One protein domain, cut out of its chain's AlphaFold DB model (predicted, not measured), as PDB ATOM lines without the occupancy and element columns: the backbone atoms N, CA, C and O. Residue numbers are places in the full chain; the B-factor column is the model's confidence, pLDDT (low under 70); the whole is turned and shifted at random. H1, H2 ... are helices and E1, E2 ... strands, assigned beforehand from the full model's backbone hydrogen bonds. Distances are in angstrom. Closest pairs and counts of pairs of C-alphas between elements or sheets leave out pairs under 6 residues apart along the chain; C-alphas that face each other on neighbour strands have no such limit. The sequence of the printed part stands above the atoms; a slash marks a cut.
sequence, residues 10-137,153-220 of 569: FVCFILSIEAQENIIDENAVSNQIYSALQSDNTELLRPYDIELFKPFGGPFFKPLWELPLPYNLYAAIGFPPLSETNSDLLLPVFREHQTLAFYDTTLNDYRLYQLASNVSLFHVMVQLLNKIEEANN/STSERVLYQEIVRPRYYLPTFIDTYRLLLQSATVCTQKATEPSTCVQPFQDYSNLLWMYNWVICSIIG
ATOM      1  N   PHE A  10     -48.791 -40.955 -42.684       70.62
ATOM      2  CA  PHE A  10     -47.493 -40.549 -43.223       70.62
ATOM      3  C   PHE A  10     -46.882 -39.404 -42.407       70.62
ATOM      4  O   PHE A  10     -45.696 -39.439 -42.115       70.62
ATOM      5  N   VAL A  11     -47.694 -38.444 -41.956       68.56
ATOM      6  CA  VAL A  11     -47.267 -37.383 -41.031       68.56
ATOM      7  C   VAL A  11     -46.900 -37.969 -39.668       68.56
ATOM      8  O   VAL A  11     -45.848 -37.635 -39.145       68.56
ATOM      9  N   CYS A  12     -47.687 -38.900 -39.118       56.12
ATOM     10  CA  CYS A  12     -47.324 -39.606 -37.888       56.12
ATOM     11  C   CYS A  12     -46.057 -40.450 -38.061       56.12
ATOM     12  O   CYS A  12     -45.256 -40.504 -37.139       56.12
ATOM     13  N   PHE A  13     -45.843 -41.077 -39.219       59.97
ATOM     14  CA  PHE A  13     -44.638 -41.860 -39.500       59.97
ATOM     15  C   PHE A  13     -43.401 -40.963 -39.641       59.97
ATOM     16  O   PHE A  13     -42.371 -41.279 -39.064       59.97
ATOM     17  N   ILE A  14     -43.514 -39.810 -40.311       55.62
ATOM     18  CA  ILE A  14     -42.442 -38.802 -40.384       55.62
ATOM     19  C   ILE A  14     -42.139 -38.231 -38.991       55.62
ATOM     20  O   ILE A  14     -40.978 -38.200 -38.601       55.62
ATOM     21  N   LEU A  15     -43.166 -37.886 -38.205       49.84
ATOM     22  CA  LEU A  15     -43.003 -37.429 -36.818       49.84
ATOM     23  C   LEU A  15     -42.403 -38.514 -35.907       49.84
ATOM     24  O   LEU A  15     -41.698 -38.189 -34.962       49.84
ATOM     25  N   SER A  16     -42.650 -39.797 -36.192       46.59
ATOM     26  CA  SER A  16     -42.055 -40.923 -35.453       46.59
ATOM     27  C   SER A  16     -40.609 -41.207 -35.874       46.59
ATOM     28  O   SER A  16     -39.837 -41.717 -35.072       46.59
ATOM     29  N   ILE A  17     -40.231 -40.883 -37.117       44.81
ATOM     30  CA  ILE A  17     -38.847 -40.992 -37.606       44.81
ATOM     31  C   ILE A  17     -37.996 -39.820 -37.094       44.81
ATOM     32  O   ILE A  17     -36.843 -40.027 -36.732       44.81
ATOM     33  N   GLU A  18     -38.551 -38.606 -37.003       40.75
ATOM     34  CA  GLU A  18     -37.877 -37.465 -36.353       40.75
ATOM     35  C   GLU A  18     -37.776 -37.623 -34.826       40.75
ATOM     36  O   GLU A  18     -36.881 -37.045 -34.213       40.75
ATOM     37  N   ALA A  19     -38.630 -38.452 -34.219       41.59
ATOM     38  CA  ALA A  19     -38.572 -38.837 -32.808       41.59
ATOM     39  C   ALA A  19     -37.793 -40.145 -32.569       41.59
ATOM     40  O   ALA A  19     -38.087 -40.884 -31.630       41.59
ATOM     41  N   GLN A  20     -36.806 -40.466 -33.412       44.97
ATOM     42  CA  GLN A  20     -35.860 -41.527 -33.087       44.97
ATOM     43  C   GLN A  20     -34.922 -41.005 -31.988       44.97
ATOM     44  O   GLN A  20     -33.974 -40.264 -32.256       44.97
ATOM     45  N   GLU A  21     -35.233 -41.348 -30.736       53.59
ATOM     46  CA  GLU A  21     -34.360 -41.116 -29.586       53.59
ATOM     47  C   GLU A  21     -32.973 -41.681 -29.917       53.59
ATOM     48  O   GLU A  21     -32.804 -42.879 -30.161       53.59
ATOM     49  N   ASN A  22     -31.973 -40.804 -30.016       79.06
ATOM     50  CA  ASN A  22     -30.611 -41.225 -30.316       79.06
ATOM     51  C   ASN A  22     -30.015 -41.814 -29.046       79.06
ATOM     52  O   ASN A  22     -29.504 -41.092 -28.196       79.06
ATOM     53  N   ILE A  23     -30.133 -43.127 -28.900       86.62
ATOM     54  CA  ILE A  23     -29.630 -43.843 -27.735       86.62
ATOM     55  C   ILE A  23     -28.101 -43.973 -27.837       86.62
ATOM     56  O   ILE A  23     -27.578 -44.338 -28.891       86.62
ATOM     57  N   ILE A  24     -27.385 -43.670 -26.752       90.81
ATOM     58  CA  ILE A  24     -25.919 -43.706 -26.669       90.81
ATOM     59  C   ILE A  24     -25.456 -44.520 -25.449       90.81
ATOM     60  O   ILE A  24     -26.038 -44.413 -24.371       90.81
ATOM     61  N   ASP A  25     -24.417 -45.341 -25.615       89.12
ATOM     62  CA  ASP A  25     -23.784 -46.119 -24.539       89.12
ATOM     63  C   ASP A  25     -22.492 -45.453 -24.017       89.12
ATOM     64  O   ASP A  25     -22.047 -44.433 -24.546       89.12
ATOM     65  N   GLU A  26     -21.874 -46.018 -22.973       87.88
ATOM     66  CA  GLU A  26     -20.659 -45.467 -22.341       87.88
ATOM     67  C   GLU A  26     -19.501 -45.240 -23.334       87.88
ATOM     68  O   GLU A  26     -18.868 -44.182 -23.326       87.88
ATOM     69  N   ASN A  27     -19.240 -46.200 -24.227       88.25
ATOM     70  CA  ASN A  27     -18.151 -46.091 -25.201       88.25
ATOM     71  C   ASN A  27     -18.464 -45.044 -26.280       88.25
ATOM     72  O   ASN A  27     -17.583 -44.321 -26.744       88.25
ATOM     73  N   ALA A  28     -19.724 -44.927 -26.691       89.00
ATOM     74  CA  ALA A  28     -20.139 -43.888 -27.614       89.00
ATOM     75  C   ALA A  28     -20.083 -42.493 -26.962       89.00
ATOM     76  O   ALA A  28     -19.685 -41.545 -27.640       89.00
ATOM     77  N   VAL A  29     -20.360 -42.357 -25.658       91.56
ATOM     78  CA  VAL A  29     -20.129 -41.103 -24.913       91.56
ATOM     79  C   VAL A  29     -18.649 -40.713 -24.941       91.56
ATOM     80  O   VAL A  29     -18.330 -39.579 -25.308       91.56
ATOM     81  N   SER A  30     -17.731 -41.637 -24.632       91.19
ATOM     82  CA  SER A  30     -16.292 -41.339 -24.675       91.19
ATOM     83  C   SER A  30     -15.809 -40.997 -26.095       91.19
ATOM     84  O   SER A  30     -14.991 -40.091 -26.260       91.19
ATOM     85  N   ASN A  31     -16.374 -41.621 -27.138       89.75
ATOM     86  CA  ASN A  31     -16.104 -41.271 -28.541       89.75
ATOM     87  C   ASN A  31     -16.559 -39.853 -28.916       89.75
ATOM     88  O   ASN A  31     -15.842 -39.153 -29.634       89.75
ATOM     89  N   GLN A  32     -17.741 -39.428 -28.464       90.00
ATOM     90  CA  GLN A  32     -18.245 -38.078 -28.736       90.00
ATOM     91  C   GLN A  32     -17.375 -37.015 -28.059       90.00
ATOM     92  O   GLN A  32     -17.001 -36.033 -28.699       90.00
ATOM     93  N   ILE A  33     -16.984 -37.242 -26.800       90.44
ATOM     94  CA  ILE A  33     -16.073 -36.346 -26.071       90.44
ATOM     95  C   ILE A  33     -14.722 -36.267 -26.784       90.44
ATOM     96  O   ILE A  33     -14.243 -35.171 -27.064       90.44
ATOM     97  N   TYR A  34     -14.132 -37.414 -27.132       89.12
ATOM     98  CA  TYR A  34     -12.867 -37.458 -27.861       89.12
ATOM     99  C   TYR A  34     -12.945 -36.686 -29.185       89.12
ATOM    100  O   TYR A  34     -12.092 -35.850 -29.465       89.12
ATOM    101  N   SER A  35     -14.005 -36.900 -29.969       86.19
ATOM    102  CA  SER A  35     -14.196 -36.212 -31.253       86.19
ATOM    103  C   SER A  35     -14.340 -34.698 -31.080       86.19
ATOM    104  O   SER A  35     -13.804 -33.932 -31.877       86.19
ATOM    105  N   ALA A  36     -15.024 -34.255 -30.021       83.88
ATOM    106  CA  ALA A  36     -15.153 -32.838 -29.697       83.88
ATOM    107  C   ALA A  36     -13.809 -32.210 -29.290       83.88
ATOM    108  O   ALA A  36     -13.515 -31.095 -29.718       83.88
ATOM    109  N   LEU A  37     -12.974 -32.933 -28.535       82.75
ATOM    110  CA  LEU A  37     -11.627 -32.489 -28.154       82.75
ATOM    111  C   LEU A  37     -10.675 -32.347 -29.350       82.75
ATOM    112  O   LEU A  37      -9.758 -31.537 -29.297       82.75
ATOM    113  N   GLN A  38     -10.893 -33.113 -30.421       79.75
ATOM    114  CA  GLN A  38     -10.124 -33.007 -31.668       79.75
ATOM    115  C   GLN A  38     -10.656 -31.924 -32.621       79.75
ATOM    116  O   GLN A  38     -10.048 -31.666 -33.657       79.75
ATOM    117  N   SER A  39     -11.815 -31.327 -32.332       71.81
ATOM    118  CA  SER A  39     -12.430 -30.360 -33.239       71.81
ATOM    119  C   SER A  39     -11.751 -28.989 -33.147       71.81
ATOM    120  O   SER A  39     -11.536 -28.471 -32.055       71.81
ATOM    121  N   ASP A  40     -11.516 -28.342 -34.292       60.00
ATOM    122  CA  ASP A  40     -11.003 -26.960 -34.387       60.00
ATOM    123  C   ASP A  40     -12.028 -25.898 -33.919       60.00
ATOM    124  O   ASP A  40     -11.978 -24.731 -34.319       60.00
ATOM    125  N   ASN A  41     -13.016 -26.271 -33.098       56.78
ATOM    126  CA  ASN A  41     -14.049 -25.358 -32.624       56.78
ATOM    127  C   ASN A  41     -13.480 -24.455 -31.507       56.78
ATOM    128  O   ASN A  41     -13.595 -24.711 -30.308       56.78
ATOM    129  N   THR A  42     -12.797 -23.402 -31.956       51.06
ATOM    130  CA  THR A  42     -11.865 -22.541 -31.205       51.06
ATOM    131  C   THR A  42     -12.441 -21.737 -30.033       51.06
ATOM    132  O   THR A  42     -11.664 -21.226 -29.222       51.06
ATOM    133  N   GLU A  43     -13.762 -21.584 -29.894       57.25
ATOM    134  CA  GLU A  43     -14.310 -20.724 -28.831       57.25
ATOM    135  C   GLU A  43     -14.314 -21.381 -27.443       57.25
ATOM    136  O   GLU A  43     -14.050 -20.690 -26.456       57.25
ATOM    137  N   LEU A  44     -14.557 -22.695 -27.353       59.78
ATOM    138  CA  LEU A  44     -14.675 -23.414 -26.074       59.78
ATOM    139  C   LEU A  44     -13.338 -24.014 -25.598       59.78
ATOM    140  O   LEU A  44     -13.045 -24.018 -24.400       59.78
ATOM    141  N   LEU A  45     -12.522 -24.489 -26.541       68.25
ATOM    142  CA  LEU A  45     -11.286 -25.245 -26.310       68.25
ATOM    143  C   LEU A  45     -10.046 -24.401 -26.634       68.25
ATOM    144  O   LEU A  45      -9.187 -24.789 -27.423       68.25
ATOM    145  N   ARG A  46      -9.973 -23.185 -26.076       59.84
ATOM    146  CA  ARG A  46      -8.804 -22.321 -26.296       59.84
ATOM    147  C   ARG A  46      -7.533 -23.004 -25.771       59.84
ATOM    148  O   ARG A  46      -7.561 -23.470 -24.632       59.84
ATOM    149  N   PRO A  47      -6.423 -22.986 -26.532       59.19
ATOM    150  CA  PRO A  47      -5.157 -23.545 -26.078       59.19
ATOM    151  C   PRO A  47      -4.710 -22.897 -24.767       59.19
ATOM    152  O   PRO A  47      -4.807 -21.675 -24.605       59.19
ATOM    153  N   TYR A  48      -4.192 -23.708 -23.852       60.25
ATOM    154  CA  TYR A  48      -3.534 -23.225 -22.643       60.25
ATOM    155  C   TYR A  48      -2.043 -23.046 -22.905       60.25
ATOM    156  O   TYR A  48      -1.434 -23.831 -23.630       60.25
ATOM    157  N   ASP A  49      -1.442 -22.055 -22.254       57.16
ATOM    158  CA  ASP A  49      -0.005 -22.101 -22.025       57.16
ATOM    159  C   ASP A  49       0.269 -23.236 -21.029       57.16
ATOM    160  O   ASP A  49      -0.265 -23.227 -19.918       57.16
ATOM    161  N   ILE A  50       1.054 -24.237 -21.435       55.03
ATOM    162  CA  ILE A  50       1.340 -25.419 -20.611       55.03
ATOM    163  C   ILE A  50       2.036 -25.033 -19.295       55.03
ATOM    164  O   ILE A  50       1.884 -25.715 -18.283       55.03
ATOM    165  N   GLU A  51       2.698 -23.871 -19.273       57.84
ATOM    166  CA  GLU A  51       3.349 -23.308 -18.093       57.84
ATOM    167  C   GLU A  51       2.349 -22.887 -16.995       57.84
ATOM    168  O   GLU A  51       2.737 -22.728 -15.836       57.84
ATOM    169  N   LEU A  52       1.050 -22.761 -17.314       53.16
ATOM    170  CA  LEU A  52      -0.020 -22.519 -16.333       53.16
ATOM    171  C   LEU A  52      -0.230 -23.696 -15.377       53.16
ATOM    172  O   LEU A  52      -0.814 -23.513 -14.309       53.16
ATOM    173  N   PHE A  53       0.229 -24.891 -15.745       56.78
ATOM    174  CA  PHE A  53       0.072 -26.105 -14.946       56.78
ATOM    175  C   PHE A  53       1.337 -26.474 -14.171       56.78
ATOM    176  O   PHE A  53       1.365 -27.536 -13.548       56.78
ATOM    177  N   LYS A  54       2.348 -25.585 -14.156       52.34
ATOM    178  CA  LYS A  54       3.623 -25.809 -13.467       52.34
ATOM    179  C   LYS A  54       3.435 -26.362 -12.050       52.34
ATOM    180  O   LYS A  54       2.530 -25.926 -11.315       52.34
ATOM    181  N   PRO A  55       4.313 -27.297 -11.650       43.34
ATOM    182  CA  PRO A  55       4.249 -27.916 -10.341       43.34
ATOM    183  C   PRO A  55       4.429 -26.813  -9.289       43.34
ATOM    184  O   PRO A  55       5.142 -25.841  -9.519       43.34
ATOM    185  N   PHE A  56       3.747 -26.937  -8.153       44.53
ATOM    186  CA  PHE A  56       3.802 -26.027  -6.990       44.53
ATOM    187  C   PHE A  56       2.899 -24.775  -6.956       44.53
ATOM    188  O   PHE A  56       2.890 -24.118  -5.918       44.53
ATOM    189  N   GLY A  57       2.084 -24.447  -7.976       47.44
ATOM    190  CA  GLY A  57       1.138 -23.321  -7.799       47.44
ATOM    191  C   GLY A  57       0.302 -22.828  -8.983       47.44
ATOM    192  O   GLY A  57      -0.181 -21.696  -8.935       47.44
ATOM    193  N   GLY A  58       0.142 -23.612 -10.056       54.28
ATOM    194  CA  GLY A  58      -0.706 -23.214 -11.186       54.28
ATOM    195  C   GLY A  58      -2.156 -22.896 -10.763       54.28
ATOM    196  O   GLY A  58      -2.713 -23.628  -9.945       54.28
ATOM    197  N   PRO A  59      -2.818 -21.858 -11.318       57.72
ATOM    198  CA  PRO A  59      -4.135 -21.390 -10.853       57.72
ATOM    199  C   PRO A  59      -5.275 -22.402 -11.044       57.72
ATOM    200  O   PRO A  59      -6.367 -22.213 -10.510       57.72
ATOM    201  N   PHE A  60      -5.031 -23.457 -11.820       66.31
ATOM    202  CA  PHE A  60      -6.000 -24.495 -12.160       66.31
ATOM    203  C   PHE A  60      -5.808 -25.790 -11.370       66.31
ATOM    204  O   PHE A  60      -6.643 -26.679 -11.467       66.31
ATOM    205  N   PHE A  61      -4.741 -25.924 -10.580       73.06
ATOM    206  CA  PHE A  61      -4.529 -27.116  -9.767       73.06
ATOM    207  C   PHE A  61      -4.539 -26.772  -8.285       73.06
ATOM    208  O   PHE A  61      -3.900 -25.819  -7.845       73.06
ATOM    209  N   LYS A  62      -5.224 -27.612  -7.513       69.62
ATOM    210  CA  LYS A  62      -5.196 -27.592  -6.058       69.62
ATOM    211  C   LYS A  62      -4.989 -29.025  -5.562       69.62
ATOM    212  O   LYS A  62      -5.718 -29.907  -6.025       69.62
ATOM    213  N   PRO A  63      -4.021 -29.278  -4.667       66.94
ATOM    214  CA  PRO A  63      -3.778 -30.625  -4.168       66.94
ATOM    215  C   PRO A  63      -4.964 -31.132  -3.341       66.94
ATOM    216  O   PRO A  63      -5.726 -30.338  -2.781       66.94
ATOM    217  N   LEU A  64      -5.109 -32.459  -3.236       65.38
ATOM    218  CA  LEU A  64      -6.261 -33.095  -2.582       65.38
ATOM    219  C   LEU A  64      -6.518 -32.549  -1.171       65.38
ATOM    220  O   LEU A  64      -7.659 -32.224  -0.856       65.38
ATOM    221  N   TRP A  65      -5.478 -32.382  -0.344       63.19
ATOM    222  CA  TRP A  65      -5.606 -31.907   1.046       63.19
ATOM    223  C   TRP A  65      -6.137 -30.472   1.166       63.19
ATOM    224  O   TRP A  65      -6.613 -30.066   2.224       63.19
ATOM    225  N   GLU A  66      -6.080 -29.701   0.085       67.19
ATOM    226  CA  GLU A  66      -6.585 -28.337   0.028       67.19
ATOM    227  C   GLU A  66      -7.998 -28.236  -0.568       67.19
ATOM    228  O   GLU A  66      -8.605 -27.160  -0.513       67.19
ATOM    229  N   LEU A  67      -8.549 -29.306  -1.148       70.25
ATOM    230  CA  LEU A  67      -9.920 -29.306  -1.669       70.25
ATOM    231  C   LEU A  67     -10.954 -29.140  -0.532       70.25
ATOM    232  O   LEU A  67     -10.662 -29.405   0.632       70.25
ATOM    233  N   PRO A  68     -12.178 -28.665  -0.814       70.38
ATOM    234  CA  PRO A  68     -13.232 -28.641   0.195       70.38
ATOM    235  C   PRO A  68     -13.647 -30.060   0.611       70.38
ATOM    236  O   PRO A  68     -13.465 -31.030  -0.127       70.38
ATOM    237  N   LEU A  69     -14.258 -30.171   1.794       57.56
ATOM    238  CA  LEU A  69     -14.924 -31.401   2.218       57.56
ATOM    239  C   LEU A  69     -15.997 -31.809   1.186       57.56
ATOM    240  O   LEU A  69     -16.717 -30.938   0.695       57.56
ATOM    241  N   PRO A  70     -16.139 -33.111   0.880       61.97
ATOM    242  CA  PRO A  70     -15.461 -34.238   1.524       61.97
ATOM    243  C   PRO A  70     -14.115 -34.625   0.885       61.97
ATOM    244  O   PRO A  70     -13.471 -35.547   1.372       61.97
ATOM    245  N   TYR A  71     -13.682 -33.972  -0.198       65.62
ATOM    246  CA  TYR A  71     -12.559 -34.433  -1.022       65.62
ATOM    247  C   TYR A  71     -11.215 -34.437  -0.285       65.62
ATOM    248  O   TYR A  71     -10.432 -35.371  -0.444       65.62
ATOM    249  N   ASN A  72     -10.957 -33.439   0.561       60.50
ATOM    250  CA  ASN A  72      -9.710 -33.374   1.332       60.50
ATOM    251  C   ASN A  72      -9.520 -34.510   2.336       60.50
ATOM    252  O   ASN A  72      -8.375 -34.844   2.631       60.50
ATOM    253  N   LEU A  73     -10.593 -35.144   2.816       55.12
ATOM    254  CA  LEU A  73     -10.478 -36.322   3.681       55.12
ATOM    255  C   LEU A  73      -9.720 -37.441   2.967       55.12
ATOM    256  O   LEU A  73      -8.902 -38.123   3.576       55.12
ATOM    257  N   TYR A  74      -9.925 -37.586   1.659       59.81
ATOM    258  CA  TYR A  74      -9.316 -38.635   0.843       59.81
ATOM    259  C   TYR A  74      -7.832 -38.410   0.544       59.81
ATOM    260  O   TYR A  74      -7.152 -39.355   0.150       59.81
ATOM    261  N   ALA A  75      -7.298 -37.216   0.816       54.53
ATOM    262  CA  ALA A  75      -5.852 -37.021   0.895       54.53
ATOM    263  C   ALA A  75      -5.240 -37.823   2.055       54.53
ATOM    264  O   ALA A  75      -4.117 -38.305   1.946       54.53
ATOM    265  N   ALA A  76      -5.995 -37.972   3.150       49.34
ATOM    266  CA  ALA A  76      -5.576 -38.677   4.351       49.34
ATOM    267  C   ALA A  76      -6.038 -40.139   4.381       49.34
ATOM    268  O   ALA A  76      -5.320 -40.955   4.943       49.34
ATOM    269  N   ILE A  77      -7.199 -40.481   3.793       49.84
ATOM    270  CA  ILE A  77      -7.789 -41.842   3.832       49.84
ATOM    271  C   ILE A  77      -7.591 -42.656   2.539       49.84
ATOM    272  O   ILE A  77      -7.833 -43.863   2.526       49.84
ATOM    273  N   GLY A  78      -7.123 -42.021   1.458       53.25
ATOM    274  CA  GLY A  78      -6.906 -42.646   0.154       53.25
ATOM    275  C   GLY A  78      -8.207 -42.811  -0.629       53.25
ATOM    276  O   GLY A  78      -9.294 -42.692  -0.076       53.25
ATOM    277  N   PHE A  79      -8.130 -43.070  -1.937       60.84
ATOM    278  CA  PHE A  79      -9.339 -43.158  -2.769       60.84
ATOM    279  C   PHE A  79     -10.239 -44.340  -2.380       60.84
ATOM    280  O   PHE A  79      -9.713 -45.408  -2.040       60.84
ATOM    281  N   PRO A  80     -11.571 -44.217  -2.496       60.91
ATOM    282  CA  PRO A  80     -12.468 -45.350  -2.314       60.91
ATOM    283  C   PRO A  80     -12.304 -46.376  -3.455       60.91
ATOM    284  O   PRO A  80     -11.770 -46.055  -4.525       60.91
ATOM    285  N   PRO A  81     -12.717 -47.640  -3.259       56.91
ATOM    286  CA  PRO A  81     -12.792 -48.599  -4.349       56.91
ATOM    287  C   PRO A  81     -14.007 -48.293  -5.238       56.91
ATOM    288  O   PRO A  81     -15.085 -47.929  -4.760       56.91
ATOM    289  N   LEU A  82     -13.843 -48.470  -6.554       57.31
ATOM    290  CA  LEU A  82     -14.869 -48.142  -7.557       57.31
ATOM    291  C   LEU A  82     -16.202 -48.867  -7.310       57.31
ATOM    292  O   LEU A  82     -17.261 -48.330  -7.615       57.31
ATOM    293  N   SER A  83     -16.157 -50.062  -6.716       52.25
ATOM    294  CA  SER A  83     -17.327 -50.896  -6.425       52.25
ATOM    295  C   SER A  83     -18.134 -50.476  -5.192       52.25
ATOM    296  O   SER A  83     -19.260 -50.936  -5.042       52.25
ATOM    297  N   GLU A  84     -17.586 -49.646  -4.299       44.69
ATOM    298  CA  GLU A  84     -18.226 -49.303  -3.011       44.69
ATOM    299  C   GLU A  84     -18.702 -47.844  -2.946       44.69
ATOM    300  O   GLU A  84     -19.314 -47.415  -1.966       44.69
ATOM    301  N   THR A  85     -18.453 -47.063  -3.997       54.22
ATOM    302  CA  THR A  85     -18.738 -45.627  -3.991       54.22
ATOM    303  C   THR A  85     -20.164 -45.358  -4.480       54.22
ATOM    304  O   THR A  85     -20.381 -45.019  -5.635       54.22
ATOM    305  N   ASN A  86     -21.156 -45.468  -3.591       52.72
ATOM    306  CA  ASN A  86     -22.564 -45.136  -3.898       52.72
ATOM    307  C   ASN A  86     -22.870 -43.623  -3.863       52.72
ATOM    308  O   ASN A  86     -24.030 -43.217  -3.814       52.72
ATOM    309  N   SER A  87     -21.839 -42.780  -3.806       66.12
ATOM    310  CA  SER A  87     -21.989 -41.333  -3.698       66.12
ATOM    311  C   SER A  87     -21.776 -40.682  -5.057       66.12
ATOM    312  O   SER A  87     -20.635 -40.594  -5.508       66.12
ATOM    313  N   ASP A  88     -22.849 -40.150  -5.649       65.88
ATOM    314  CA  ASP A  88     -22.807 -39.367  -6.898       65.88
ATOM    315  C   ASP A  88     -21.885 -38.132  -6.788       65.88
ATOM    316  O   ASP A  88     -21.452 -37.577  -7.794       65.88
ATOM    317  N   LEU A  89     -21.570 -37.698  -5.560       68.75
ATOM    318  CA  LEU A  89     -20.604 -36.634  -5.283       68.75
ATOM    319  C   LEU A  89     -19.157 -37.089  -5.513       68.75
ATOM    320  O   LEU A  89     -18.343 -36.319  -6.004       68.75
ATOM    321  N   LEU A  90     -18.817 -38.322  -5.135       70.06
ATOM    322  CA  LEU A  90     -17.452 -38.845  -5.244       70.06
ATOM    323  C   LEU A  90     -17.242 -39.551  -6.577       70.06
ATOM    324  O   LEU A  90     -16.204 -39.380  -7.206       70.06
ATOM    325  N   LEU A  91     -18.233 -40.312  -7.022       75.56
ATOM    326  CA  LEU A  91     -18.227 -41.007  -8.296       75.56
ATOM    327  C   LEU A  91     -19.451 -40.548  -9.097       75.56
ATOM    328  O   LEU A  91     -20.500 -41.183  -9.008       75.56
ATOM    329  N   PRO A  92     -19.350 -39.448  -9.862       78.56
ATOM    330  CA  PRO A  92     -20.412 -39.028 -10.763       78.56
ATOM    331  C   PRO A  92     -20.784 -40.155 -11.728       78.56
ATOM    332  O   PRO A  92     -19.951 -40.651 -12.497       78.56
ATOM    333  N   VAL A  93     -22.050 -40.560 -11.674       85.69
ATOM    334  CA  VAL A  93     -22.649 -41.539 -12.581       85.69
ATOM    335  C   VAL A  93     -23.779 -40.857 -13.331       85.69
ATOM    336  O   VAL A  93     -24.710 -40.322 -12.725       85.69
ATOM    337  N   PHE A  94     -23.720 -40.891 -14.657       89.44
ATOM    338  CA  PHE A  94     -24.853 -40.489 -15.476       89.44
ATOM    339  C   PHE A  94     -25.819 -41.655 -15.525       89.44
ATOM    340  O   PHE A  94     -25.423 -42.791 -15.780       89.44
ATOM    341  N   ARG A  95     -27.079 -41.393 -15.216       89.12
ATOM    342  CA  ARG A  95     -28.084 -42.437 -15.067       89.12
ATOM    343  C   ARG A  95     -28.713 -42.763 -16.412       89.12
ATOM    344  O   ARG A  95     -28.845 -41.895 -17.274       89.12
ATOM    345  N   GLU A  96     -29.128 -44.013 -16.560       90.62
ATOM    346  CA  GLU A  96     -29.931 -44.464 -17.694       90.62
ATOM    347  C   GLU A  96     -31.102 -43.502 -17.953       90.62
ATOM    348  O   GLU A  96     -31.677 -42.930 -17.021       90.62
ATOM    349  N   HIS A  97     -31.426 -43.298 -19.229       89.38
ATOM    350  CA  HIS A  97     -32.443 -42.365 -19.717       89.38
ATOM    351  C   HIS A  97     -32.157 -40.871 -19.535       89.38
ATOM    352  O   HIS A  97     -32.955 -40.064 -20.020       89.38
ATOM    353  N   GLN A  98     -31.047 -40.471 -18.906       91.69
ATOM    354  CA  GLN A  98     -30.645 -39.064 -18.917       91.69
ATOM    355  C   GLN A  98     -30.134 -38.638 -20.297       91.69
ATOM    356  O   GLN A  98     -29.656 -39.456 -21.085       91.69
ATOM    357  N   THR A  99     -30.229 -37.339 -20.580       91.94
ATOM    358  CA  THR A  99     -29.933 -36.764 -21.895       91.94
ATOM    359  C   THR A  99     -28.636 -35.955 -21.879       91.94
ATOM    360  O   THR A  99     -28.406 -35.135 -20.987       91.94
ATOM    361  N   LEU A 100     -27.808 -36.154 -22.903       91.31
ATOM    362  CA  LEU A 100     -26.604 -35.384 -23.217       91.31
ATOM    363  C   LEU A 100     -26.779 -34.671 -24.561       91.31
ATOM    364  O   LEU A 100     -27.449 -35.171 -25.461       91.31
ATOM    365  N   ALA A 101     -26.139 -33.517 -24.718       90.94
ATOM    366  CA  ALA A 101     -26.056 -32.807 -25.990       90.94
ATOM    367  C   ALA A 101     -24.620 -32.815 -26.526       90.94
ATOM    368  O   ALA A 101     -23.700 -32.386 -25.829       90.94
ATOM    369  N   PHE A 102     -24.419 -33.232 -27.772       89.38
ATOM    370  CA  PHE A 102     -23.122 -33.123 -28.446       89.38
ATOM    371  C   PHE A 102     -23.268 -32.358 -29.752       89.38
ATOM    372  O   PHE A 102     -24.301 -32.440 -30.420       89.38
ATOM    373  N   TYR A 103     -22.245 -31.580 -30.090       85.88
ATOM    374  CA  TYR A 103     -22.226 -30.815 -31.325       85.88
ATOM    375  C   TYR A 103     -22.032 -31.750 -32.521       85.88
ATOM    376  O   TYR A 103     -21.062 -32.504 -32.570       85.88
ATOM    377  N   ASP A 104     -22.956 -31.703 -33.476       83.50
ATOM    378  CA  ASP A 104     -22.912 -32.489 -34.701       83.50
ATOM    379  C   ASP A 104     -22.449 -31.587 -35.850       83.50
ATOM    380  O   ASP A 104     -23.162 -30.684 -36.299       83.50
ATOM    381  N   THR A 105     -21.232 -31.830 -36.334       78.38
ATOM    382  CA  THR A 105     -20.619 -31.045 -37.412       78.38
ATOM    383  C   THR A 105     -21.363 -31.182 -38.737       78.38
ATOM    384  O   THR A 105     -21.309 -30.268 -39.557       78.38
ATOM    385  N   THR A 106     -22.094 -32.281 -38.954       79.69
ATOM    386  CA  THR A 106     -22.879 -32.484 -40.181       79.69
ATOM    387  C   THR A 106     -24.143 -31.632 -40.197       79.69
ATOM    388  O   THR A 106     -24.554 -31.151 -41.252       79.69
ATOM    389  N   LEU A 107     -24.732 -31.407 -39.020       80.25
ATOM    390  CA  LEU A 107     -25.923 -30.580 -38.833       80.25
ATOM    391  C   LEU A 107     -25.578 -29.120 -38.511       80.25
ATOM    392  O   LEU A 107     -26.467 -28.270 -38.523       80.25
ATOM    393  N   ASN A 108     -24.301 -28.831 -38.234       82.69
ATOM    394  CA  ASN A 108     -23.822 -27.548 -37.718       82.69
ATOM    395  C   ASN A 108     -24.603 -27.102 -36.462       82.69
ATOM    396  O   ASN A 108     -24.810 -25.909 -36.234       82.69
ATOM    397  N   ASP A 109     -25.068 -28.066 -35.662       85.50
ATOM    398  CA  ASP A 109     -25.922 -27.841 -34.498       85.50
ATOM    399  C   ASP A 109     -25.766 -28.967 -33.459       85.50
ATOM    400  O   ASP A 109     -25.253 -30.045 -33.746       85.50
ATOM    401  N   TYR A 110     -26.211 -28.728 -32.226       86.88
ATOM    402  CA  TYR A 110     -26.217 -29.734 -31.166       86.88
ATOM    403  C   TYR A 110     -27.357 -30.732 -31.323       86.88
ATOM    404  O   TYR A 110     -28.526 -30.337 -31.407       86.88
ATOM    405  N   ARG A 111     -27.004 -32.015 -31.232       89.00
ATOM    406  CA  ARG A 111     -27.913 -33.158 -31.211       89.00
ATOM    407  C   ARG A 111     -28.041 -33.718 -29.796       89.00
ATOM    408  O   ARG A 111     -27.059 -33.774 -29.056       89.00
ATOM    409  N   LEU A 112     -29.259 -34.120 -29.430       90.62
ATOM    410  CA  LEU A 112     -29.568 -34.734 -28.138       90.62
ATOM    411  C   LEU A 112     -29.467 -36.259 -28.230       90.62
ATOM    412  O   LEU A 112     -29.951 -36.861 -29.195       90.62
ATOM    413  N   TYR A 113     -28.857 -36.851 -27.207       91.31
ATOM    414  CA  TYR A 113     -28.652 -38.282 -27.051       91.31
ATOM    415  C   TYR A 113     -29.123 -38.737 -25.678       91.31
ATOM    416  O   TYR A 113     -28.811 -38.092 -24.681       91.31
ATOM    417  N   GLN A 114     -29.823 -39.861 -25.624       91.88
ATOM    418  CA  GLN A 114     -30.309 -40.444 -24.383       91.88
ATOM    419  C   GLN A 114     -29.442 -41.635 -23.977       91.88
ATOM    420  O   GLN A 114     -29.070 -42.457 -24.812       91.88
ATOM    421  N   LEU A 115     -29.106 -41.737 -22.696       90.56
ATOM    422  CA  LEU A 115     -28.241 -42.798 -22.194       90.56
ATOM    423  C   LEU A 115     -28.944 -44.157 -22.178       90.56
ATOM    424  O   LEU A 115     -30.028 -44.298 -21.610       90.56
ATOM    425  N   ALA A 116     -28.280 -45.158 -22.760       90.75
ATOM    426  CA  ALA A 116     -28.732 -46.549 -22.822       90.75
ATOM    427  C   ALA A 116     -28.600 -47.301 -21.488       90.75
ATOM    428  O   ALA A 116     -29.245 -48.323 -21.289       90.75
ATOM    429  N   SER A 117     -27.704 -46.845 -20.613       90.75
ATOM    430  CA  SER A 117     -27.393 -47.461 -19.324       90.75
ATOM    431  C   SER A 117     -26.767 -46.427 -18.393       90.75
ATOM    432  O   SER A 117     -26.435 -45.319 -18.819       90.75
ATOM    433  N   ASN A 118     -26.545 -46.797 -17.131       89.31
ATOM    434  CA  ASN A 118     -25.697 -45.999 -16.250       89.31
ATOM    435  C   ASN A 118     -24.269 -45.925 -16.815       89.31
ATOM    436  O   ASN A 118     -23.733 -46.937 -17.270       89.31
ATOM    437  N   VAL A 119     -23.667 -44.739 -16.766       89.19
ATOM    438  CA  VAL A 119     -22.330 -44.437 -17.288       89.19
ATOM    439  C   VAL A 119     -21.492 -43.817 -16.178       89.19
ATOM    440  O   VAL A 119     -21.864 -42.784 -15.623       89.19
ATOM    441  N   SER A 120     -20.355 -44.430 -15.848       87.50
ATOM    442  CA  SER A 120     -19.442 -43.878 -14.842       87.50
ATOM    443  C   SER A 120     -18.512 -42.861 -15.481       87.50
ATOM    444  O   SER A 120     -17.781 -43.184 -16.419       87.50
ATOM    445  N   LEU A 121     -18.464 -41.647 -14.932       87.56
ATOM    446  CA  LEU A 121     -17.552 -40.629 -15.442       87.56
ATOM    447  C   LEU A 121     -16.082 -41.042 -15.270       87.56
ATOM    448  O   LEU A 121     -15.261 -40.726 -16.124       87.56
ATOM    449  N   PHE A 122     -15.762 -41.826 -14.235       87.38
ATOM    450  CA  PHE A 122     -14.432 -42.414 -14.057       87.38
ATOM    451  C   PHE A 122     -14.047 -43.305 -15.247       87.38
ATOM    452  O   PHE A 122     -12.981 -43.125 -15.837       87.38
ATOM    453  N   HIS A 123     -14.926 -44.230 -15.654       87.44
ATOM    454  CA  HIS A 123     -14.659 -45.103 -16.802       87.44
ATOM    455  C   HIS A 123     -14.580 -44.322 -18.113       87.44
ATOM    456  O   HIS A 123     -13.707 -44.607 -18.931       87.44
ATOM    457  N   VAL A 124     -15.430 -43.306 -18.295       89.94
ATOM    458  CA  VAL A 124     -15.362 -42.408 -19.458       89.94
ATOM    459  C   VAL A 124     -14.000 -41.714 -19.532       89.94
ATOM    460  O   VAL A 124     -13.399 -41.701 -20.606       89.94
ATOM    461  N   MET A 125     -13.475 -41.193 -18.416       89.50
ATOM    462  CA  MET A 125     -12.151 -40.554 -18.386       89.50
ATOM    463  C   MET A 125     -11.020 -41.546 -18.678       89.50
ATOM    464  O   MET A 125     -10.136 -41.242 -19.476       89.50
ATOM    465  N   VAL A 126     -11.059 -42.752 -18.103       87.44
ATOM    466  CA  VAL A 126     -10.072 -43.809 -18.400       87.44
ATOM    467  C   VAL A 126     -10.105 -44.193 -19.885       87.44
ATOM    468  O   VAL A 126      -9.062 -44.280 -20.531       87.44
ATOM    469  N   GLN A 127     -11.296 -44.380 -20.461       88.50
ATOM    470  CA  GLN A 127     -11.454 -44.668 -21.891       88.50
ATOM    471  C   GLN A 127     -10.968 -43.516 -22.774       88.50
ATOM    472  O   GLN A 127     -10.422 -43.759 -23.848       88.50
ATOM    473  N   LEU A 128     -11.155 -42.272 -22.338       89.19
ATOM    474  CA  LEU A 128     -10.681 -41.103 -23.065       89.19
ATOM    475  C   LEU A 128      -9.148 -41.054 -23.111       89.19
ATOM    476  O   LEU A 128      -8.593 -40.867 -24.191       89.19
ATOM    477  N   LEU A 129      -8.475 -41.291 -21.978       87.69
ATOM    478  CA  LEU A 129      -7.012 -41.414 -21.932       87.69
ATOM    479  C   LEU A 129      -6.520 -42.532 -22.858       87.69
ATOM    480  O   LEU A 129      -5.584 -42.323 -23.627       87.69
ATOM    481  N   ASN A 130      -7.216 -43.677 -22.860       84.69
ATOM    482  CA  ASN A 130      -6.924 -44.773 -23.785       84.69
ATOM    483  C   ASN A 130      -6.965 -44.326 -25.250       84.69
ATOM    484  O   ASN A 130      -6.005 -44.543 -25.984       84.69
ATOM    485  N   LYS A 131      -8.034 -43.637 -25.665       85.44
ATOM    486  CA  LYS A 131      -8.188 -43.157 -27.048       85.44
ATOM    487  C   LYS A 131      -7.130 -42.121 -27.435       85.44
ATOM    488  O   LYS A 131      -6.640 -42.148 -28.561       85.44
ATOM    489  N   ILE A 132      -6.776 -41.215 -26.522       83.56
ATOM    490  CA  ILE A 132      -5.758 -40.183 -26.765       83.56
ATOM    491  C   ILE A 132      -4.393 -40.827 -27.029       83.56
ATOM    492  O   ILE A 132      -3.745 -40.502 -28.024       83.56
ATOM    493  N   GLU A 133      -3.984 -41.784 -26.200       80.31
ATOM    494  CA  GLU A 133      -2.694 -42.463 -26.358       80.31
ATOM    495  C   GLU A 133      -2.660 -43.440 -27.540       80.31
ATOM    496  O   GLU A 133      -1.627 -43.577 -28.204       80.31
ATOM    497  N   GLU A 134      -3.783 -44.090 -27.857       77.81
ATOM    498  CA  GLU A 134      -3.917 -44.923 -29.056       77.81
ATOM    499  C   GLU A 134      -3.790 -44.098 -30.345       77.81
ATOM    500  O   GLU A 134      -3.161 -44.552 -31.306       77.81
ATOM    501  N   ALA A 135      -4.337 -42.879 -30.371       72.25
ATOM    502  CA  ALA A 135      -4.227 -41.965 -31.507       72.25
ATOM    503  C   ALA A 135      -2.831 -41.333 -31.628       72.25
ATOM    504  O   ALA A 135      -2.321 -41.167 -32.736       72.25
ATOM    505  N   ASN A 136      -2.172 -41.056 -30.498       65.62
ATOM    506  CA  ASN A 136      -0.818 -40.497 -30.439       65.62
ATOM    507  C   ASN A 136       0.303 -41.535 -30.653       65.62
ATOM    508  O   ASN A 136       1.484 -41.212 -30.498       65.62
ATOM    509  N   ASN A 137      -0.037 -42.760 -31.083       54.97
ATOM    510  CA  ASN A 137       0.891 -43.857 -31.408       54.97
ATOM    511  C   ASN A 137       2.052 -43.479 -32.352       54.97
ATOM    512  O   ASN A 137       3.032 -44.218 -32.431       54.97
ATOM    513  N   SER A 153       1.429 -50.732 -23.443       65.94
ATOM    514  CA  SER A 153       0.087 -50.483 -22.913       65.94
ATOM    515  C   SER A 153      -0.191 -48.995 -22.703       65.94
ATOM    516  O   SER A 153       0.721 -48.188 -22.521       65.94
ATOM    517  N   THR A 154      -1.470 -48.620 -22.686       65.88
ATOM    518  CA  THR A 154      -1.876 -47.242 -22.395       65.88
ATOM    519  C   THR A 154      -1.468 -46.803 -20.994       65.88
ATOM    520  O   THR A 154      -1.002 -45.685 -20.818       65.88
ATOM    521  N   SER A 155      -1.580 -47.689 -20.001       65.81
ATOM    522  CA  SER A 155      -1.172 -47.396 -18.625       65.81
ATOM    523  C   SER A 155       0.310 -47.031 -18.534       65.81
ATOM    524  O   SER A 155       0.646 -46.063 -17.865       65.81
ATOM    525  N   GLU A 156       1.187 -47.731 -19.264       66.62
ATOM    526  CA  GLU A 156       2.621 -47.402 -19.337       66.62
ATOM    527  C   GLU A 156       2.880 -46.041 -19.999       66.62
ATOM    528  O   GLU A 156       3.824 -45.346 -19.633       66.62
ATOM    529  N   ARG A 157       2.045 -45.636 -20.962       70.38
ATOM    530  CA  ARG A 157       2.174 -44.338 -21.644       70.38
ATOM    531  C   ARG A 157       1.686 -43.184 -20.797       70.38
ATOM    532  O   ARG A 157       2.388 -42.186 -20.695       70.38
ATOM    533  N   VAL A 158       0.532 -43.353 -20.156       69.19
ATOM    534  CA  VAL A 158       0.002 -42.381 -19.200       69.19
ATOM    535  C   VAL A 158       0.995 -42.187 -18.056       69.19
ATOM    536  O   VAL A 158       1.341 -41.051 -17.747       69.19
ATOM    537  N   LEU A 159       1.527 -43.286 -17.507       68.50
ATOM    538  CA  LEU A 159       2.593 -43.267 -16.505       68.50
ATOM    539  C   LEU A 159       3.821 -42.493 -17.000       68.50
ATOM    540  O   LEU A 159       4.285 -41.579 -16.328       68.50
ATOM    541  N   TYR A 160       4.328 -42.814 -18.192       69.69
ATOM    542  CA  TYR A 160       5.493 -42.133 -18.757       69.69
ATOM    543  C   TYR A 160       5.267 -40.625 -18.941       69.69
ATOM    544  O   TYR A 160       6.133 -39.829 -18.581       69.69
ATOM    545  N   GLN A 161       4.117 -40.215 -19.486       72.06
ATOM    546  CA  GLN A 161       3.818 -38.799 -19.710       72.06
ATOM    547  C   GLN A 161       3.693 -38.028 -18.395       72.06
ATOM    548  O   GLN A 161       4.242 -36.935 -18.302       72.06
ATOM    549  N   GLU A 162       3.043 -38.599 -17.377       71.88
ATOM    550  CA  GLU A 162       2.912 -37.964 -16.057       71.88
ATOM    551  C   GLU A 162       4.252 -37.903 -15.298       71.88
ATOM    552  O   GLU A 162       4.530 -36.899 -14.646       71.88
ATOM    553  N   ILE A 163       5.144 -38.891 -15.459       63.16
ATOM    554  CA  ILE A 163       6.509 -38.838 -14.896       63.16
ATOM    555  C   ILE A 163       7.341 -37.734 -15.563       63.16
ATOM    556  O   ILE A 163       8.025 -36.962 -14.889       63.16
ATOM    557  N   VAL A 164       7.329 -37.666 -16.899       62.41
ATOM    558  CA  VAL A 164       8.180 -36.729 -17.656       62.41
ATOM    559  C   VAL A 164       7.621 -35.305 -17.618       62.41
ATOM    560  O   VAL A 164       8.381 -34.334 -17.649       62.41
ATOM    561  N   ARG A 165       6.295 -35.164 -17.573       65.00
ATOM    562  CA  ARG A 165       5.571 -33.889 -17.548       65.00
ATOM    563  C   ARG A 165       4.441 -33.981 -16.517       65.00
ATOM    564  O   ARG A 165       3.315 -34.289 -16.896       65.00
ATOM    565  N   PRO A 166       4.709 -33.671 -15.239       66.75
ATOM    566  CA  PRO A 166       3.678 -33.710 -14.211       66.75
ATOM    567  C   PRO A 166       2.445 -32.898 -14.615       66.75
ATOM    568  O   PRO A 166       2.568 -31.735 -15.014       66.75
ATOM    569  N   ARG A 167       1.263 -33.512 -14.497       71.88
ATOM    570  CA  ARG A 167      -0.051 -32.960 -14.873       71.88
ATOM    571  C   ARG A 167      -0.286 -32.824 -16.364       71.88
ATOM    572  O   ARG A 167      -1.077 -31.975 -16.790       71.88
ATOM    573  N   TYR A 168       0.358 -33.675 -17.152       76.38
ATOM    574  CA  TYR A 168       0.210 -33.709 -18.601       76.38
ATOM    575  C   TYR A 168      -1.258 -33.804 -19.039       76.38
ATOM    576  O   TYR A 168      -1.664 -33.092 -19.960       76.38
ATOM    577  N   TYR A 169      -2.076 -34.616 -18.359       82.75
ATOM    578  CA  TYR A 169      -3.481 -34.817 -18.736       82.75
ATOM    579  C   TYR A 169      -4.470 -33.856 -18.064       82.75
ATOM    580  O   TYR A 169      -5.645 -33.832 -18.440       82.75
ATOM    581  N   LEU A 170      -4.045 -33.021 -17.110       82.81
ATOM    582  CA  LEU A 170      -4.943 -32.072 -16.441       82.81
ATOM    583  C   LEU A 170      -5.692 -31.133 -17.418       82.81
ATOM    584  O   LEU A 170      -6.900 -30.950 -17.236       82.81
ATOM    585  N   PRO A 171      -5.070 -30.585 -18.485       78.56
ATOM    586  CA  PRO A 171      -5.784 -29.790 -19.488       78.56
ATOM    587  C   PRO A 171      -6.929 -30.562 -20.155       78.56
ATOM    588  O   PRO A 171      -8.033 -30.036 -20.281       78.56
ATOM    589  N   THR A 172      -6.711 -31.835 -20.499       84.75
ATOM    590  CA  THR A 172      -7.738 -32.708 -21.091       84.75
ATOM    591  C   THR A 172      -8.933 -32.888 -20.158       84.75
ATOM    592  O   THR A 172     -10.083 -32.861 -20.606       84.75
ATOM    593  N   PHE A 173      -8.685 -33.036 -18.856       89.06
ATOM    594  CA  PHE A 173      -9.748 -33.113 -17.853       89.06
ATOM    595  C   PHE A 173     -10.546 -31.801 -17.801       89.06
ATOM    596  O   PHE A 173     -11.778 -31.832 -17.827       89.06
ATOM    597  N   ILE A 174      -9.869 -30.647 -17.799       84.75
ATOM    598  CA  ILE A 174     -10.514 -29.321 -17.797       84.75
ATOM    599  C   ILE A 174     -11.358 -29.099 -19.056       84.75
ATOM    600  O   ILE A 174     -12.479 -28.592 -18.969       84.75
ATOM    601  N   ASP A 175     -10.861 -29.496 -20.219       85.50
ATOM    602  CA  ASP A 175     -11.589 -29.353 -21.476       85.50
ATOM    603  C   ASP A 175     -12.802 -30.280 -21.545       85.50
ATOM    604  O   ASP A 175     -13.890 -29.858 -21.941       85.50
ATOM    605  N   THR A 176     -12.664 -31.507 -21.046       88.19
ATOM    606  CA  THR A 176     -13.789 -32.439 -20.897       88.19
ATOM    607  C   THR A 176     -14.855 -31.878 -19.954       88.19
ATOM    608  O   THR A 176     -16.047 -31.929 -20.262       88.19
ATOM    609  N   TYR A 177     -14.447 -31.264 -18.840       87.88
ATOM    610  CA  TYR A 177     -15.349 -30.555 -17.928       87.88
ATOM    611  C   TYR A 177     -16.125 -29.437 -18.634       87.88
ATOM    612  O   TYR A 177     -17.349 -29.369 -18.518       87.88
ATOM    613  N   ARG A 178     -15.446 -28.596 -19.423       84.50
ATOM    614  CA  ARG A 178     -16.091 -27.513 -20.189       84.50
ATOM    615  C   ARG A 178     -17.078 -28.044 -21.224       84.50
ATOM    616  O   ARG A 178     -18.185 -27.517 -21.325       84.50
ATOM    617  N   LEU A 179     -16.700 -29.089 -21.959       88.38
ATOM    618  CA  LEU A 179     -17.564 -29.742 -22.942       88.38
ATOM    619  C   LEU A 179     -18.840 -30.281 -22.298       88.38
ATOM    620  O   LEU A 179     -19.936 -30.058 -22.811       88.38
ATOM    621  N   LEU A 180     -18.715 -30.943 -21.151       89.44
ATOM    622  CA  LEU A 180     -19.862 -31.507 -20.451       89.44
ATOM    623  C   LEU A 180     -20.753 -30.421 -19.818       89.44
ATOM    624  O   LEU A 180     -21.976 -30.543 -19.862       89.44
ATOM    625  N   LEU A 181     -20.190 -29.321 -19.304       87.44
ATOM    626  CA  LEU A 181     -20.991 -28.171 -18.859       87.44
ATOM    627  C   LEU A 181     -21.770 -27.522 -20.009       87.44
ATOM    628  O   LEU A 181     -22.946 -27.172 -19.856       87.44
ATOM    629  N   GLN A 182     -21.133 -27.378 -21.172       87.62
ATOM    630  CA  GLN A 182     -21.792 -26.875 -22.371       87.62
ATOM    631  C   GLN A 182     -22.905 -27.832 -22.820       87.62
ATOM    632  O   GLN A 182     -24.010 -27.386 -23.127       87.62
ATOM    633  N   SER A 183     -22.646 -29.141 -22.782       89.62
ATOM    634  CA  SER A 183     -23.629 -30.193 -23.054       89.62
ATOM    635  C   SER A 183     -24.870 -30.058 -22.167       89.62
ATOM    636  O   SER A 183     -25.990 -29.995 -22.676       89.62
ATOM    637  N   ALA A 184     -24.681 -29.918 -20.851       89.44
ATOM    638  CA  ALA A 184     -25.771 -29.743 -19.893       89.44
ATOM    639  C   ALA A 184     -26.570 -28.456 -20.156       89.44
ATOM    640  O   ALA A 184     -27.805 -28.461 -20.128       89.44
ATOM    641  N   THR A 185     -25.876 -27.360 -20.477       88.62
ATOM    642  CA  THR A 185     -26.500 -26.067 -20.789       88.62
ATOM    643  C   THR A 185     -27.368 -26.159 -22.042       88.62
ATOM    644  O   THR A 185     -28.533 -25.762 -22.024       88.62
ATOM    645  N   VAL A 186     -26.833 -26.729 -23.124       89.38
ATOM    646  CA  VAL A 186     -27.566 -26.879 -24.386       89.38
ATOM    647  C   VAL A 186     -28.718 -27.871 -24.248       89.38
ATOM    648  O   VAL A 186     -29.806 -27.608 -24.758       89.38
ATOM    649  N   CYS A 187     -28.520 -28.975 -23.523       91.19
ATOM    650  CA  CYS A 187     -29.592 -29.916 -23.225       91.19
ATOM    651  C   CYS A 187     -30.752 -29.207 -22.519       91.19
ATOM    652  O   CYS A 187     -31.884 -29.288 -22.978       91.19
ATOM    653  N   THR A 188     -30.467 -28.421 -21.477       89.94
ATOM    654  CA  THR A 188     -31.495 -27.685 -20.719       89.94
ATOM    655  C   THR A 188     -32.285 -26.711 -21.605       89.94
ATOM    656  O   THR A 188     -33.472 -26.494 -21.380       89.94
ATOM    657  N   GLN A 189     -31.642 -26.131 -22.623       88.50
ATOM    658  CA  GLN A 189     -32.274 -25.199 -23.563       88.50
ATOM    659  C   GLN A 189     -33.118 -25.890 -24.643       88.50
ATOM    660  O   GLN A 189     -34.094 -25.305 -25.109       88.50
ATOM    661  N   LYS A 190     -32.725 -27.093 -25.078       86.44
ATOM    662  CA  LYS A 190     -33.331 -27.789 -26.224       86.44
ATOM    663  C   LYS A 190     -34.263 -28.941 -25.849       86.44
ATOM    664  O   LYS A 190     -35.123 -29.292 -26.651       86.44
ATOM    665  N   ALA A 191     -34.067 -29.563 -24.691       84.12
ATOM    666  CA  ALA A 191     -34.845 -30.718 -24.272       84.12
ATOM    667  C   ALA A 191     -36.282 -30.313 -23.930       84.12
ATOM    668  O   ALA A 191     -36.533 -29.280 -23.308       84.12
ATOM    669  N   THR A 192     -37.231 -31.170 -24.295       81.31
ATOM    670  CA  THR A 192     -38.640 -31.044 -23.900       81.31
ATOM    671  C   THR A 192     -38.822 -31.185 -22.389       81.31
ATOM    672  O   THR A 192     -39.681 -30.521 -21.813       81.31
ATOM    673  N   GLU A 193     -37.982 -31.999 -21.742       83.62
ATOM    674  CA  GLU A 193     -37.950 -32.206 -20.293       83.62
ATOM    675  C   GLU A 193     -36.550 -31.896 -19.732       83.62
ATOM    676  O   GLU A 193     -35.724 -32.802 -19.587       83.62
ATOM    677  N   PRO A 194     -36.255 -30.629 -19.382       83.25
ATOM    678  CA  PRO A 194     -34.922 -30.210 -18.935       83.25
ATOM    679  C   PRO A 194     -34.407 -30.942 -17.686       83.25
ATOM    680  O   PRO A 194     -33.201 -31.051 -17.482       83.25
ATOM    681  N   SER A 195     -35.304 -31.486 -16.857       84.12
ATOM    682  CA  SER A 195     -34.953 -32.292 -15.679       84.12
ATOM    683  C   SER A 195     -34.277 -33.625 -16.014       84.12
ATOM    684  O   SER A 195     -33.698 -34.243 -15.126       84.12
ATOM    685  N   THR A 196     -34.356 -34.081 -17.267       87.69
ATOM    686  CA  THR A 196     -33.698 -35.313 -17.732       87.69
ATOM    687  C   THR A 196     -32.248 -35.083 -18.159       87.69
ATOM    688  O   THR A 196     -31.529 -36.047 -18.411       87.69
ATOM    689  N   CYS A 197     -31.789 -33.832 -18.240       89.88
ATOM    690  CA  CYS A 197     -30.430 -33.512 -18.661       89.88
ATOM    691  C   CYS A 197     -29.393 -33.922 -17.612       89.88
ATOM    692  O   CYS A 197     -29.557 -33.673 -16.415       89.88
ATOM    693  N   VAL A 198     -28.295 -34.515 -18.079       87.62
ATOM    694  CA  VAL A 198     -27.166 -34.900 -17.226       87.62
ATOM    695  C   VAL A 198     -26.550 -33.670 -16.556       87.62
ATOM    696  O   VAL A 198     -26.361 -32.628 -17.182       87.62
ATOM    697  N   GLN A 199     -26.186 -33.826 -15.283       82.81
ATOM    698  CA  GLN A 199     -25.358 -32.878 -14.541       82.81
ATOM    699  C   GLN A 199     -23.983 -33.519 -14.318       82.81
ATOM    700  O   GLN A 199     -23.886 -34.462 -13.534       82.81
ATOM    701  N   PRO A 200     -22.939 -33.082 -15.040       73.38
ATOM    702  CA  PRO A 200     -21.714 -33.863 -15.153       73.38
ATOM    703  C   PRO A 200     -20.789 -33.751 -13.939       73.38
ATOM    704  O   PRO A 200     -20.278 -34.753 -13.456       73.38
ATOM    705  N   PHE A 201     -20.598 -32.531 -13.447       77.75
ATOM    706  CA  PHE A 201     -19.762 -32.210 -12.298       77.75
ATOM    707  C   PHE A 201     -20.505 -31.199 -11.433       77.75
ATOM    708  O   PHE A 201     -21.181 -30.316 -11.962       77.75
ATOM    709  N   GLN A 202     -20.365 -31.307 -10.113       76.75
ATOM    710  CA  GLN A 202     -20.982 -30.335  -9.204       76.75
ATOM    711  C   GLN A 202     -20.204 -29.019  -9.158       76.75
ATOM    712  O   GLN A 202     -20.793 -27.940  -9.128       76.75
ATOM    713  N   ASP A 203     -18.876 -29.114  -9.149       81.75
ATOM    714  CA  ASP A 203     -17.964 -27.984  -9.088       81.75
ATOM    715  C   ASP A 203     -16.585 -28.348  -9.664       81.75
ATOM    716  O   ASP A 203     -16.321 -29.478 -10.083       81.75
ATOM    717  N   TYR A 204     -15.679 -27.370  -9.676       82.31
ATOM    718  CA  TYR A 204     -14.303 -27.578 -10.120       82.31
ATOM    719  C   TYR A 204     -13.507 -28.497  -9.173       82.31
ATOM    720  O   TYR A 204     -12.598 -29.200  -9.606       82.31
ATOM    721  N   SER A 205     -13.865 -28.548  -7.886       84.06
ATOM    722  CA  SER A 205     -13.255 -29.473  -6.921       84.06
ATOM    723  C   SER A 205     -13.529 -30.929  -7.297       84.06
ATOM    724  O   SER A 205     -12.635 -31.764  -7.204       84.06
ATOM    725  N   ASN A 206     -14.741 -31.224  -7.776       86.31
ATOM    726  CA  ASN A 206     -15.148 -32.536  -8.262       86.31
ATOM    727  C   ASN A 206     -14.346 -32.969  -9.500       86.31
ATOM    728  O   ASN A 206     -13.979 -34.137  -9.618       86.31
ATOM    729  N   LEU A 207     -14.002 -32.023 -10.383       87.44
ATOM    730  CA  LEU A 207     -13.085 -32.269 -11.498       87.44
ATOM    731  C   LEU A 207     -11.683 -32.644 -11.006       87.44
ATOM    732  O   LEU A 207     -11.120 -33.637 -11.461       87.44
ATOM    733  N   LEU A 208     -11.115 -31.853 -10.091       86.81
ATOM    734  CA  LEU A 208      -9.777 -32.114  -9.555       86.81
ATOM    735  C   LEU A 208      -9.733 -33.437  -8.791       86.81
ATOM    736  O   LEU A 208      -8.775 -34.195  -8.924       86.81
ATOM    737  N   TRP A 209     -10.783 -33.754  -8.039       85.44
ATOM    738  CA  TRP A 209     -10.965 -35.060  -7.416       85.44
ATOM    739  C   TRP A 209     -10.930 -36.196  -8.447       85.44
ATOM    740  O   TRP A 209     -10.151 -37.135  -8.289       85.44
ATOM    741  N   MET A 210     -11.712 -36.086  -9.528       87.00
ATOM    742  CA  MET A 210     -11.758 -37.086 -10.601       87.00
ATOM    743  C   MET A 210     -10.398 -37.258 -11.288       87.00
ATOM    744  O   MET A 210      -9.974 -38.385 -11.534       87.00
ATOM    745  N   TYR A 211      -9.700 -36.154 -11.562       87.94
ATOM    746  CA  TYR A 211      -8.345 -36.163 -12.110       87.94
ATOM    747  C   TYR A 211      -7.383 -36.955 -11.222       87.94
ATOM    748  O   TYR A 211      -6.788 -37.930 -11.679       87.94
ATOM    749  N   ASN A 212      -7.295 -36.594  -9.938       82.38
ATOM    750  CA  ASN A 212      -6.410 -37.276  -9.000       82.38
ATOM    751  C   ASN A 212      -6.782 -38.764  -8.872       82.38
ATOM    752  O   ASN A 212      -5.904 -39.617  -8.880       82.38
ATOM    753  N   TRP A 213      -8.073 -39.105  -8.815       82.69
ATOM    754  CA  TRP A 213      -8.500 -40.499  -8.683       82.69
ATOM    755  C   TRP A 213      -8.131 -41.348  -9.907       82.69
ATOM    756  O   TRP A 213      -7.595 -42.446  -9.751       82.69
ATOM    757  N   VAL A 214      -8.374 -40.847 -11.122       84.44
ATOM    758  CA  VAL A 214      -8.050 -41.569 -12.363       84.44
ATOM    759  C   VAL A 214      -6.540 -41.722 -12.524       84.44
ATOM    760  O   VAL A 214      -6.071 -42.844 -12.705       84.44
ATOM    761  N   ILE A 215      -5.769 -40.638 -12.398       82.69
ATOM    762  CA  ILE A 215      -4.311 -40.683 -12.579       82.69
ATOM    763  C   ILE A 215      -3.656 -41.575 -11.521       82.69
ATOM    764  O   ILE A 215      -2.905 -42.484 -11.872       82.69
ATOM    765  N   CYS A 216      -4.020 -41.434 -10.246       75.25
ATOM    766  CA  CYS A 216      -3.449 -42.253  -9.175       75.25
ATOM    767  C   CYS A 216      -3.873 -43.723  -9.218       75.25
ATOM    768  O   CYS A 216      -3.186 -44.569  -8.647       75.25
ATOM    769  N   SER A 217      -4.969 -44.059  -9.907       74.38
ATOM    770  CA  SER A 217      -5.306 -45.461 -10.190       74.38
ATOM    771  C   SER A 217      -4.348 -46.121 -11.192       74.38
ATOM    772  O   SER A 217      -4.298 -47.347 -11.255       74.38
ATOM    773  N   ILE A 218      -3.593 -45.313 -11.948       70.38
ATOM    774  CA  ILE A 218      -2.630 -45.748 -12.964       70.38
ATOM    775  C   ILE A 218      -1.195 -45.655 -12.429       70.38
ATOM    776  O   ILE A 218      -0.457 -46.629 -12.558       70.38
ATOM    777  N   ILE A 219      -0.803 -44.524 -11.821       63.50
ATOM    778  CA  ILE A 219       0.591 -44.280 -11.397       63.50
ATOM    779  C   ILE A 219       0.919 -44.782  -9.982       63.50
ATOM    780  O   ILE A 219       2.070 -45.081  -9.683       63.50
ATOM    781  N   GLY A 220      -0.082 -44.929  -9.109       58.62
ATOM    782  CA  GLY A 220       0.138 -45.304  -7.708       58.62
ATOM    783  C   GLY A 220       0.773 -44.190  -6.866       58.62
ATOM    784  O   GLY A 220       0.788 -43.033  -7.255       58.62
TER     785      GLY A 220
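Overview. This is residues 10 to 137 and 153 to 220 of the 569 residues of an uncharacterized protein of Paragonimus westermani (UniProt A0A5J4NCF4). A compact body of crossed helices has a two-stranded hairpin, E1 and E2, at one end, and residues 10 to 19, of which 10 to 18 belong to H1, stick out as a tail. The longest helix, H7, packs on the hairpin with its residues 179 to 190 and reaches back to cross H2 and H8, while H5 crosses H2, H6 and H8. The printed part has 196 residues with eight named helices and two named strands in the order H1 H2 H3 H4 E1 E2 H5 H6 H7 H8, and is mostly helix; the sheet, E1 - E2, is antiparallel. The whole is compact, with a radius of gyration of the C-alphas of 17.9 A, but elongated, with spans of 63 by 36 by 31 A.

Arrangement. E1, residues 99 to 104, and E2, residues 109 to 115, form an antiparallel hairpin at 146 degrees, with N 100 and O 113 2.8 A apart and N 111 and O 102 2.9 A apart, within hydrogen-bond range. Residues 23 to 24 pair with residues 114 to 115 of E2, parallel. The closest C-alphas of E1 and H7, residues 170 to 190, are those of Ala 101 and Ser 183, 4.6 A apart. H2, residues 26 to 37, touches H7 with residues 33 to 37 alone, about perpendicular at 76 degrees, closest at the C-alphas of Ile 33 and Thr 176, 6.9 A. H5, residues 121 to 135, touches H2 at a steep tilt of 57 degrees, the same way, closest at the C-alphas of Ser 30 and Val 124, 5.4 A. H8, residues 204 to 219, touches H5, closest at the C-alphas of Phe 122 and Val 214, 6.7 A, and H7, closest at those of Phe 173 and Tyr 211, 6.7 A. H6, residues 154 to 164, touches H5, closest at the C-alphas of Asn 130 and Thr 154, 5.8 A, and H8, closest at those of Leu 159 and Ile 219, 5.6 A. H3, residues 50 to 53, and H4, residues 73 to 77, touch no helix; H1, residues 10 to 18, stands free. Each O i to N i+4 pair is within hydrogen-bond range in H1, H2, H4, H5, H6 and H7, and 11 of 12 are in H8; H3 is too short for such a pair.

Along the chain. H1 begins at C-alpha 10 (-47.493, -40.549, -43.223). H7 is 30.3 A long, H8 22.4 A, H5 20.9 A and E2 19.5 A. H8 ends at C-alpha 219 (0.591, -44.280, -11.397).

Size, cuts and confidence. Without residues 10 to 19 the body spans 47 by 36 by 31 A. Residues 138 to 152 are not printed, with 10.8 A between C-alphas 137 and 153. The links H2 to H3, H3 to H4, H4 to E1 and H7 to H8 are long. Mean pLDDT of the printed part is 74.8; 73 residues are under 70, among them 40 to 60 and 69 to 89.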